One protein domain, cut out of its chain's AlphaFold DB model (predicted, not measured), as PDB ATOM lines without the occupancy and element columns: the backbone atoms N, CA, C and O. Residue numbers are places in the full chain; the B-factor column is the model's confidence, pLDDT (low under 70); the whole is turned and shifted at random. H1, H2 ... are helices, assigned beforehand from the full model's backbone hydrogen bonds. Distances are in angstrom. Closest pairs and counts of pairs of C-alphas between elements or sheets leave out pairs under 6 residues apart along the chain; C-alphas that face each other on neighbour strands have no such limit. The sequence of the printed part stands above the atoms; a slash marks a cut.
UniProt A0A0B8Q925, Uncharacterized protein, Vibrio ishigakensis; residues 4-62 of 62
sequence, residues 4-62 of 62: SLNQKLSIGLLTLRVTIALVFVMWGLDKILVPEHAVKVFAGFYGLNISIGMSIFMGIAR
ATOM      1  N   SER A   4      22.235  15.081 -41.008       80.75
ATOM      2  CA  SER A   4      20.795  15.041 -40.734       80.75
ATOM      3  C   SER A   4      20.427  14.068 -39.605       80.75
ATOM      4  O   SER A   4      19.555  14.372 -38.789       80.75
ATOM      5  N   LEU A   5      21.118  12.924 -39.510       85.56
ATOM      6  CA  LEU A   5      20.929  11.952 -38.428       85.56
ATOM      7  C   LEU A   5      21.434  12.496 -37.091       85.56
ATOM      8  O   LEU A   5      20.740  12.358 -36.089       85.56
ATOM      9  N   ASN A   6      22.589  13.169 -37.073       85.38
ATOM     10  CA  ASN A   6      23.120  13.783 -35.851       85.38
ATOM     11  C   ASN A   6      22.186  14.866 -35.293       85.38
ATOM     12  O   ASN A   6      21.986  14.941 -34.082       85.38
ATOM     13  N   GLN A   7      21.567  15.672 -36.162       87.62
ATOM     14  CA  GLN A   7      20.613  16.696 -35.732       87.62
ATOM     15  C   GLN A   7      19.342  16.074 -35.134       87.62
ATOM     16  O   GLN A   7      18.912  16.476 -34.053       87.62
ATOM     17  N   LYS A   8      18.771  15.051 -35.787       89.38
ATOM     18  CA  LYS A   8      17.606  14.313 -35.265       89.38
ATOM     19  C   LYS A   8      17.919  13.605 -33.944       89.38
ATOM     20  O   LYS A   8      17.098  13.640 -33.032       89.38
ATOM     21  N   LEU A   9      19.109  13.017 -33.823       93.38
ATOM     22  CA  LEU A   9      19.574  12.372 -32.596       93.38
ATOM     23  C   LEU A   9      19.733  13.383 -31.457       93.38
ATOM     24  O   LEU A   9      19.270  13.128 -30.351       93.38
ATOM     25  N   SER A  10      20.335  14.543 -31.725       92.56
ATOM     26  CA  SER A  10      20.504  15.605 -30.727       92.56
ATOM     27  C   SER A  10      19.157  16.100 -30.193       92.56
ATOM     28  O   SER A  10      18.963  16.177 -28.980       92.56
ATOM     29  N   ILE A  11      18.190  16.334 -31.088       95.00
ATOM     30  CA  ILE A  11      16.823  16.722 -30.714       95.00
ATOM     31  C   ILE A  11      16.147  15.610 -29.908       95.00
ATOM     32  O   ILE A  11      15.585  15.886 -28.854       95.00
ATOM     33  N   GLY A  12      16.249  14.351 -30.344       95.75
ATOM     34  CA  GLY A  12      15.693  13.213 -29.607       95.75
ATOM     35  C   GLY A  12      16.272  13.085 -28.195       95.75
ATOM     36  O   GLY A  12      15.529  12.909 -27.231       95.75
ATOM     37  N   LEU A  13      17.587  13.252 -28.051       95.88
ATOM     38  CA  LEU A  13      18.265  13.231 -26.755       95.88
ATOM     39  C   LEU A  13      17.893  14.436 -25.880       95.88
ATOM     40  O   LEU A  13      17.837  14.305 -24.658       95.88
ATOM     41  N   LEU A  14      17.657  15.612 -26.466       96.31
ATOM     42  CA  LEU A  14      17.172  16.783 -25.733       96.31
ATOM     43  C   LEU A  14      15.752  16.540 -25.211       96.31
ATOM     44  O   LEU A  14      15.513  16.706 -24.017       96.31
ATOM     45  N   THR A  15      14.845  16.074 -26.071       96.69
ATOM     46  CA  THR A  15      13.465  15.742 -25.695       96.69
ATOM     47  C   THR A  15      13.433  14.691 -24.593       96.69
ATOM     48  O   THR A  15      12.736  14.876 -23.602       96.69
ATOM     49  N   LEU A  16      14.240  13.629 -24.704       96.50
ATOM     50  CA  LEU A  16      14.339  12.597 -23.670       96.50
ATOM     51  C   LEU A  16      14.733  13.195 -22.310       96.50
ATOM     52  O   LEU A  16      14.100  12.890 -21.300       96.50
ATOM     53  N   ARG A  17      15.747  14.069 -22.279       96.44
ATOM     54  CA  ARG A  17      16.193  14.725 -21.038       96.44
ATOM     55  C   ARG A  17      15.103  15.597 -20.430       96.44
ATOM     56  O   ARG A  17      14.885  15.520 -19.226       96.44
ATOM     57  N   VAL A  18      14.417  16.393 -21.249       97.44
ATOM     58  CA  VAL A  18      13.338  17.275 -20.781       97.44
ATOM     59  C   VAL A  18      12.171  16.455 -20.233       97.44
ATOM     60  O   VAL A  18      11.693  16.745 -19.141       97.44
ATOM     61  N   THR A  19      11.757  15.394 -20.924       96.75
ATOM     62  CA  THR A  19      10.673  14.519 -20.457       96.75
ATOM     63  C   THR A  19      11.020  13.857 -19.127       96.75
ATOM     64  O   THR A  19      10.212  13.889 -18.202       96.75
ATOM     65  N   ILE A  20      12.229  13.301 -18.994       95.50
ATOM     66  CA  ILE A  20      12.681  12.689 -17.736       95.50
ATOM     67  C   ILE A  20      12.706  13.735 -16.615       95.50
ATOM     68  O   ILE A  20      12.199  13.472 -15.525       95.50
ATOM     69  N   ALA A  21      13.236  14.932 -16.881       95.19
ATOM     70  CA  ALA A  21      13.266  16.014 -15.902       95.19
ATOM     71  C   ALA A  21      11.854  16.407 -15.440       95.19
ATOM     72  O   ALA A  21      11.620  16.521 -14.242       95.19
ATOM     73  N   LEU A  22      10.896  16.544 -16.360       95.81
ATOM     74  CA  LEU A  22       9.506  16.868 -16.024       95.81
ATOM     75  C   LEU A  22       8.842  15.783 -15.170       95.81
ATOM     76  O   LEU A  22       8.176  16.110 -14.189       95.81
ATOM     77  N   VAL A  23       9.062  14.503 -15.491       94.25
ATOM     78  CA  VAL A  23       8.550  13.379 -14.688       94.25
ATOM     79  C   VAL A  23       9.109  13.434 -13.266       94.25
ATOM     80  O   VAL A  23       8.344  13.326 -12.309       94.25
ATOM     81  N   PHE A  24      10.418  13.654 -13.108       88.88
ATOM     82  CA  PHE A  24      11.033  13.764 -11.782       88.88
ATOM     83  C   PHE A  24      10.581  15.009 -11.014       88.88
ATOM     84  O   PHE A  24      10.416  14.932  -9.798       88.88
ATOM     85  N   VAL A  25      10.334  16.130 -11.695       89.12
ATOM     86  CA  VAL A  25       9.783  17.341 -11.070       89.12
ATOM     87  C   VAL A  25       8.361  17.093 -10.571       89.12
ATOM     88  O   VAL A  25       8.085  17.378  -9.408       89.12
ATOM     89  N   MET A  26       7.473  16.514 -11.388       85.69
ATOM     90  CA  MET A  26       6.119  16.171 -10.928       85.69
ATOM     91  C   MET A  26       6.148  15.155  -9.783       85.69
ATOM     92  O   MET A  26       5.410  15.308  -8.816       85.69
ATOM     93  N   TRP A  27       7.035  14.160  -9.850       83.00
ATOM     94  CA  TRP A  27       7.200  13.168  -8.788       83.00
ATOM     95  C   TRP A  27       7.713  13.783  -7.476       83.00
ATOM     96  O   TRP A  27       7.204  13.467  -6.402       83.00
ATOM     97  N   GLY A  28       8.692  14.688  -7.546       81.56
ATOM     98  CA  GLY A  28       9.195  15.407  -6.375       81.56
ATOM     99  C   GLY A  28       8.140  16.332  -5.764       81.56
ATOM    100  O   GLY A  28       7.975  16.355  -4.547       81.56
ATOM    101  N   LEU A  29       7.380  17.043  -6.602       82.19
ATOM    102  CA  LEU A  29       6.289  17.909  -6.153       82.19
ATOM    103  C   LEU A  29       5.158  17.118  -5.484       82.19
ATOM    104  O   LEU A  29       4.695  17.540  -4.428       82.19
ATOM    105  N   ASP A  30       4.759  15.966  -6.031       74.38
ATOM    106  CA  ASP A  30       3.762  15.072  -5.417       74.38
ATOM    107  C   ASP A  30       4.184  14.645  -4.000       74.38
ATOM    108  O   ASP A  30       3.392  14.696  -3.056       74.38
ATOM    109  N   LYS A  31       5.471  14.327  -3.813       66.62
ATOM    110  CA  LYS A  31       6.024  13.953  -2.503       66.62
ATOM    111  C   LYS A  31       6.054  15.096  -1.486       66.62
ATOM    112  O   LYS A  31       5.903  14.819  -0.298       66.62
ATOM    113  N   ILE A  32       6.254  16.341  -1.923       68.50
ATOM    114  CA  ILE A  32       6.357  17.514  -1.034       68.50
ATOM    115  C   ILE A  32       4.973  18.097  -0.715       68.50
ATOM    116  O   ILE A  32       4.720  18.484   0.424       68.50
ATOM    117  N   LEU A  33       4.077  18.163  -1.705       68.19
ATOM    118  CA  LEU A  33       2.772  18.816  -1.576       68.19
ATOM    119  C   LEU A  33       1.689  17.898  -0.998       68.19
ATOM    120  O   LEU A  33       0.768  18.403  -0.359       68.19
ATOM    121  N   VAL A  34       1.778  16.574  -1.193       66.69
ATOM    122  CA  VAL A  34       0.731  15.629  -0.760       66.69
ATOM    123  C   VAL A  34       1.306  14.489   0.100       66.69
ATOM    124  O   VAL A  34       1.287  13.314  -0.287       66.69
ATOM    125  N   PRO A  35       1.779  14.788   1.326       62.16
ATOM    126  CA  PRO A  35       2.285  13.768   2.249       62.16
ATOM    127  C   PRO A  35       1.223  12.714   2.617       62.16
ATOM    128  O   PRO A  35       1.553  11.557   2.869       62.16
ATOM    129  N   GLU A  36      -0.064  13.064   2.565       61.31
ATOM    130  CA  GLU A  36      -1.184  12.140   2.791       61.31
ATOM    131  C   GLU A  36      -1.272  11.029   1.730       61.31
ATOM    132  O   GLU A  36      -1.645   9.895   2.043       61.31
ATOM    133  N   HIS A  37      -0.889  11.314   0.479       61.16
ATOM    134  CA  HIS A  37      -0.841  10.311  -0.586       61.16
ATOM    135  C   HIS A  37       0.364   9.379  -0.399       61.16
ATOM    136  O   HIS A  37       0.246   8.170  -0.595       61.16
ATOM    137  N   ALA A  38       1.498   9.902   0.084       59.66
ATOM    138  CA  ALA A  38       2.657   9.087   0.445       59.66
ATOM    139  C   ALA A  38       2.325   8.076   1.557       59.66
ATOM    140  O   ALA A  38       2.657   6.901   1.410       59.66
ATOM    141  N   VAL A  39       1.603   8.490   2.605       62.25
ATOM    142  CA  VAL A  39       1.145   7.591   3.683       62.25
ATOM    143  C   VAL A  39       0.194   6.513   3.147       62.25
ATOM    144  O   VAL A  39       0.356   5.342   3.485       62.25
ATOM    145  N   LYS A  40      -0.750   6.861   2.259       65.00
ATOM    146  CA  LYS A  40      -1.670   5.883   1.640       65.00
ATOM    147  C   LYS A  40      -0.961   4.893   0.715       65.00
ATOM    148  O   LYS A  40      -1.294   3.713   0.731       65.00
ATOM    149  N   VAL A  41       0.028   5.341  -0.059       66.75
ATOM    150  CA  VAL A  41       0.860   4.462  -0.897       66.75
ATOM    151  C   VAL A  41       1.704   3.532  -0.021       66.75
ATOM    152  O   VAL A  41       1.758   2.337  -0.289       66.75
ATOM    153  N   PHE A  42       2.308   4.031   1.061       61.84
ATOM    154  CA  PHE A  42       3.042   3.178   2.003       61.84
ATOM    155  C   PHE A  42       2.134   2.156   2.698       61.84
ATOM    156  O   PHE A  42       2.490   0.983   2.787       61.84
ATOM    157  N   ALA A  43       0.934   2.559   3.114       67.19
ATOM    158  CA  ALA A  43      -0.044   1.644   3.689       67.19
ATOM    159  C   ALA A  43      -0.534   0.597   2.668       67.19
ATOM    160  O   ALA A  43      -0.649  -0.576   3.010       67.19
ATOM    161  N   GLY A  44      -0.778   0.993   1.414       66.94
ATOM    162  CA  GLY A  44      -1.297   0.109   0.365       66.94
ATOM    163  C   GLY A  44      -0.268  -0.867  -0.213       66.94
ATOM    164  O   GLY A  44      -0.599  -2.023  -0.455       66.94
ATOM    165  N   PHE A  45       0.976  -0.428  -0.422       66.50
ATOM    166  CA  PHE A  45       2.027  -1.264  -1.020       66.50
ATOM    167  C   PHE A  45       2.883  -2.001   0.013       66.50
ATOM    168  O   PHE A  45       3.399  -3.072  -0.293       66.50
ATOM    169  N   TYR A  46       3.035  -1.448   1.222       65.25
ATOM    170  CA  TYR A  46       3.921  -2.002   2.253       65.25
ATOM    171  C   TYR A  46       3.198  -2.400   3.547       65.25
ATOM    172  O   TYR A  46       3.832  -2.979   4.424       65.25
ATOM    173  N   GLY A  47       1.896  -2.121   3.700       64.50
ATOM    174  CA  GLY A  47       1.122  -2.515   4.888       64.50
ATOM    175  C   GLY A  47       1.530  -1.798   6.181       64.50
ATOM    176  O   GLY A  47       1.100  -2.186   7.265       64.50
ATOM    177  N   LEU A  48       2.367  -0.759   6.090       63.91
ATOM    178  CA  LEU A  48       2.894  -0.030   7.241       63.91
ATOM    179  C   LEU A  48       2.074   1.239   7.486       63.91
ATOM    180  O   LEU A  48       2.030   2.140   6.648       63.91
ATOM    181  N   ASN A  49       1.447   1.326   8.662       60.78
ATOM    182  CA  ASN A  49       0.729   2.516   9.118       60.78
ATOM    183  C   ASN A  49       1.728   3.495   9.755       60.78
ATOM    184  O   ASN A  49       1.970   3.485  10.962       60.78
ATOM    185  N   ILE A  50       2.398   4.279   8.913       62.94
ATOM    186  CA  ILE A  50       3.422   5.233   9.344       62.94
ATOM    187  C   ILE A  50       2.753   6.566   9.697       62.94
ATOM    188  O   ILE A  50       1.981   7.113   8.914       62.94
ATOM    189  N   SER A  51       3.067   7.099  10.882       62.78
ATOM    190  CA  SER A  51       2.597   8.414  11.334       62.78
ATOM    191  C   SER A  51       3.058   9.528  10.383       62.78
ATOM    192  O   SER A  51       4.196   9.508   9.904       62.78
ATOM    193  N   ILE A  52       2.195  10.527  10.155       61.16
ATOM    194  CA  ILE A  52       2.420  11.670   9.249       61.16
ATOM    195  C   ILE A  52       3.809  12.308   9.448       61.16
ATOM    196  O   ILE A  52       4.493  12.617   8.474       61.16
ATOM    197  N   GLY A  53       4.273  12.429  10.699       63.75
ATOM    198  CA  GLY A  53       5.567  13.039  11.022       63.75
ATOM    199  C   GLY A  53       6.772  12.243  10.513       63.75
ATOM    200  O   GLY A  53       7.758  12.830  10.075       63.75
ATOM    201  N   MET A  54       6.675  10.912  10.488       62.75
ATOM    202  CA  MET A  54       7.737  10.037   9.984       62.75
ATOM    203  C   MET A  54       7.750   9.992   8.449       62.75
ATOM    204  O   MET A  54       8.819   9.929   7.849       62.75
ATOM    205  N   SER A  55       6.583  10.111   7.803       61.91
ATOM    206  CA  SER A  55       6.493  10.261   6.341       61.91
ATOM    207  C   SER A  55       7.137  11.566   5.864       61.91
ATOM    208  O   SER A  55       7.828  11.576   4.848       61.91
ATOM    209  N   ILE A  56       6.928  12.661   6.600       63.16
ATOM    210  CA  ILE A  56       7.540  13.960   6.294       63.16
ATOM    211  C   ILE A  56       9.051  13.904   6.555       63.16
ATOM    212  O   ILE A  56       9.830  14.326   5.705       63.16
ATOM    213  N   PHE A  57       9.482  13.306   7.672       65.44
ATOM    214  CA  PHE A  57      10.903  13.112   7.970       65.44
ATOM    215  C   PHE A  57      11.619  12.286   6.891       65.44
ATOM    216  O   PHE A  57      12.663  12.703   6.409       65.44
ATOM    217  N   MET A  58      11.040  11.170   6.434       64.50
ATOM    218  CA  MET A  58      11.592  10.374   5.326       64.50
ATOM    219  C   MET A  58      11.595  11.119   3.983       64.50
ATOM    220  O   MET A  58      12.452  10.853   3.144       64.50
ATOM    221  N   GLY A  59      10.643  12.030   3.764       60.72
ATOM    222  CA  GLY A  59      10.593  12.873   2.569       60.72
ATOM    223  C   GLY A  59      11.679  13.954   2.540       60.72
ATOM    224  O   GLY A  59      12.194  14.253   1.468       60.72
ATOM    225  N   ILE A  60      12.041  14.510   3.702       59.25
ATOM    226  CA  ILE A  60      13.051  15.575   3.845       59.25
ATOM    227  C   ILE A  60      14.465  15.000   4.035       59.25
ATOM    228  O   ILE A  60      15.436  15.612   3.606       59.25
ATOM    229  N   ALA A  61      14.600  13.826   4.660       54.97
ATOM    230  CA  ALA A  61      15.887  13.182   4.943       54.97
ATOM    231  C   ALA A  61      16.515  12.451   3.735       54.97
ATOM    232  O   ALA A  61      17.478  11.705   3.923       54.97
ATOM    233  N   ARG A  62      15.964  12.621   2.525       47.56
ATOM    234  CA  ARG A  62      16.512  12.050   1.290       47.56
ATOM    235  C   ARG A  62      17.511  12.991   0.627       47.56
ATOM    236  O   ARG A  62      17.171  14.179   0.457       47.56
TER     237      ARG A  62
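AT A GLANCE: This is residues 4 to 62 of the 62 residues of an uncharacterized protein of Vibrio ishigakensis (UniProt A0A0B8Q925). One long helix, H1, makes the length of the model and sticks out as an arm with residues 4 to 27, while a small head of two shorter helices, H2 and H3, sits at its far end. In the head, H2 turns off crosswise from the end of H1, and H3 folds back at a slant toward that end. The printed part has 59 residues with three named helices, in the order H1, H2, H3, and no named strand; the class is all helix. The whole is extended, with a radius of gyration of the C-alphas of 17.4 A, and spans 55 by 20 by 16 A.

HOW THE PARTS SIT: H1, residues 4 to 33, stands free over residues 4 to 27. H2, residues 35 to 46, is close to H1 but not clearly touching, the closest C-alphas being those of Lys 31 and Ala 38, 6.6 A apart. Their lines are about perpendicular, at 82 degrees. H3, residues 52 to 60, touches H2, which meets it with residues 35 to 39 alone; the closest C-alphas are those of Val 39 and Ser 55, 6.5 A apart. The lines of H2 and H3 are about perpendicular, at 84 degrees. H3 is close to H1 but not clearly touching, with the C-alphas of Lys 31 and Gly 59 closest at 6.9 A. These two run opposite ways at a shallow tilt of 31 degrees. In H1, H2 and H3 every O i to N i+4 pair is within hydrogen-bond range.

IN THESE COORDINATES: H1 begins at C-alpha 4, at (20.795, 15.041, -40.734), and measures 43.3 A to C-alpha 33, at (2.772, 18.816, -1.576). H2 measures 15.9 A from Pro 35 to Tyr 46. H3 measures 12.5 A from Ile 52 to Ile 60, whose C-alpha is at (13.051, 15.575, 3.845).

THE WHOLE: The C-alphas farthest apart are those of Ser 4 and Ser 51, 55.6 A. Without residues 4 to 27 the body spans 22 by 15 by 14 A. The printed part has no cut, and the links H1 to H2 and H2 to H3 are tight. The mean pLDDT of the printed part is 75.6, and residues 31 to 62 are under 70.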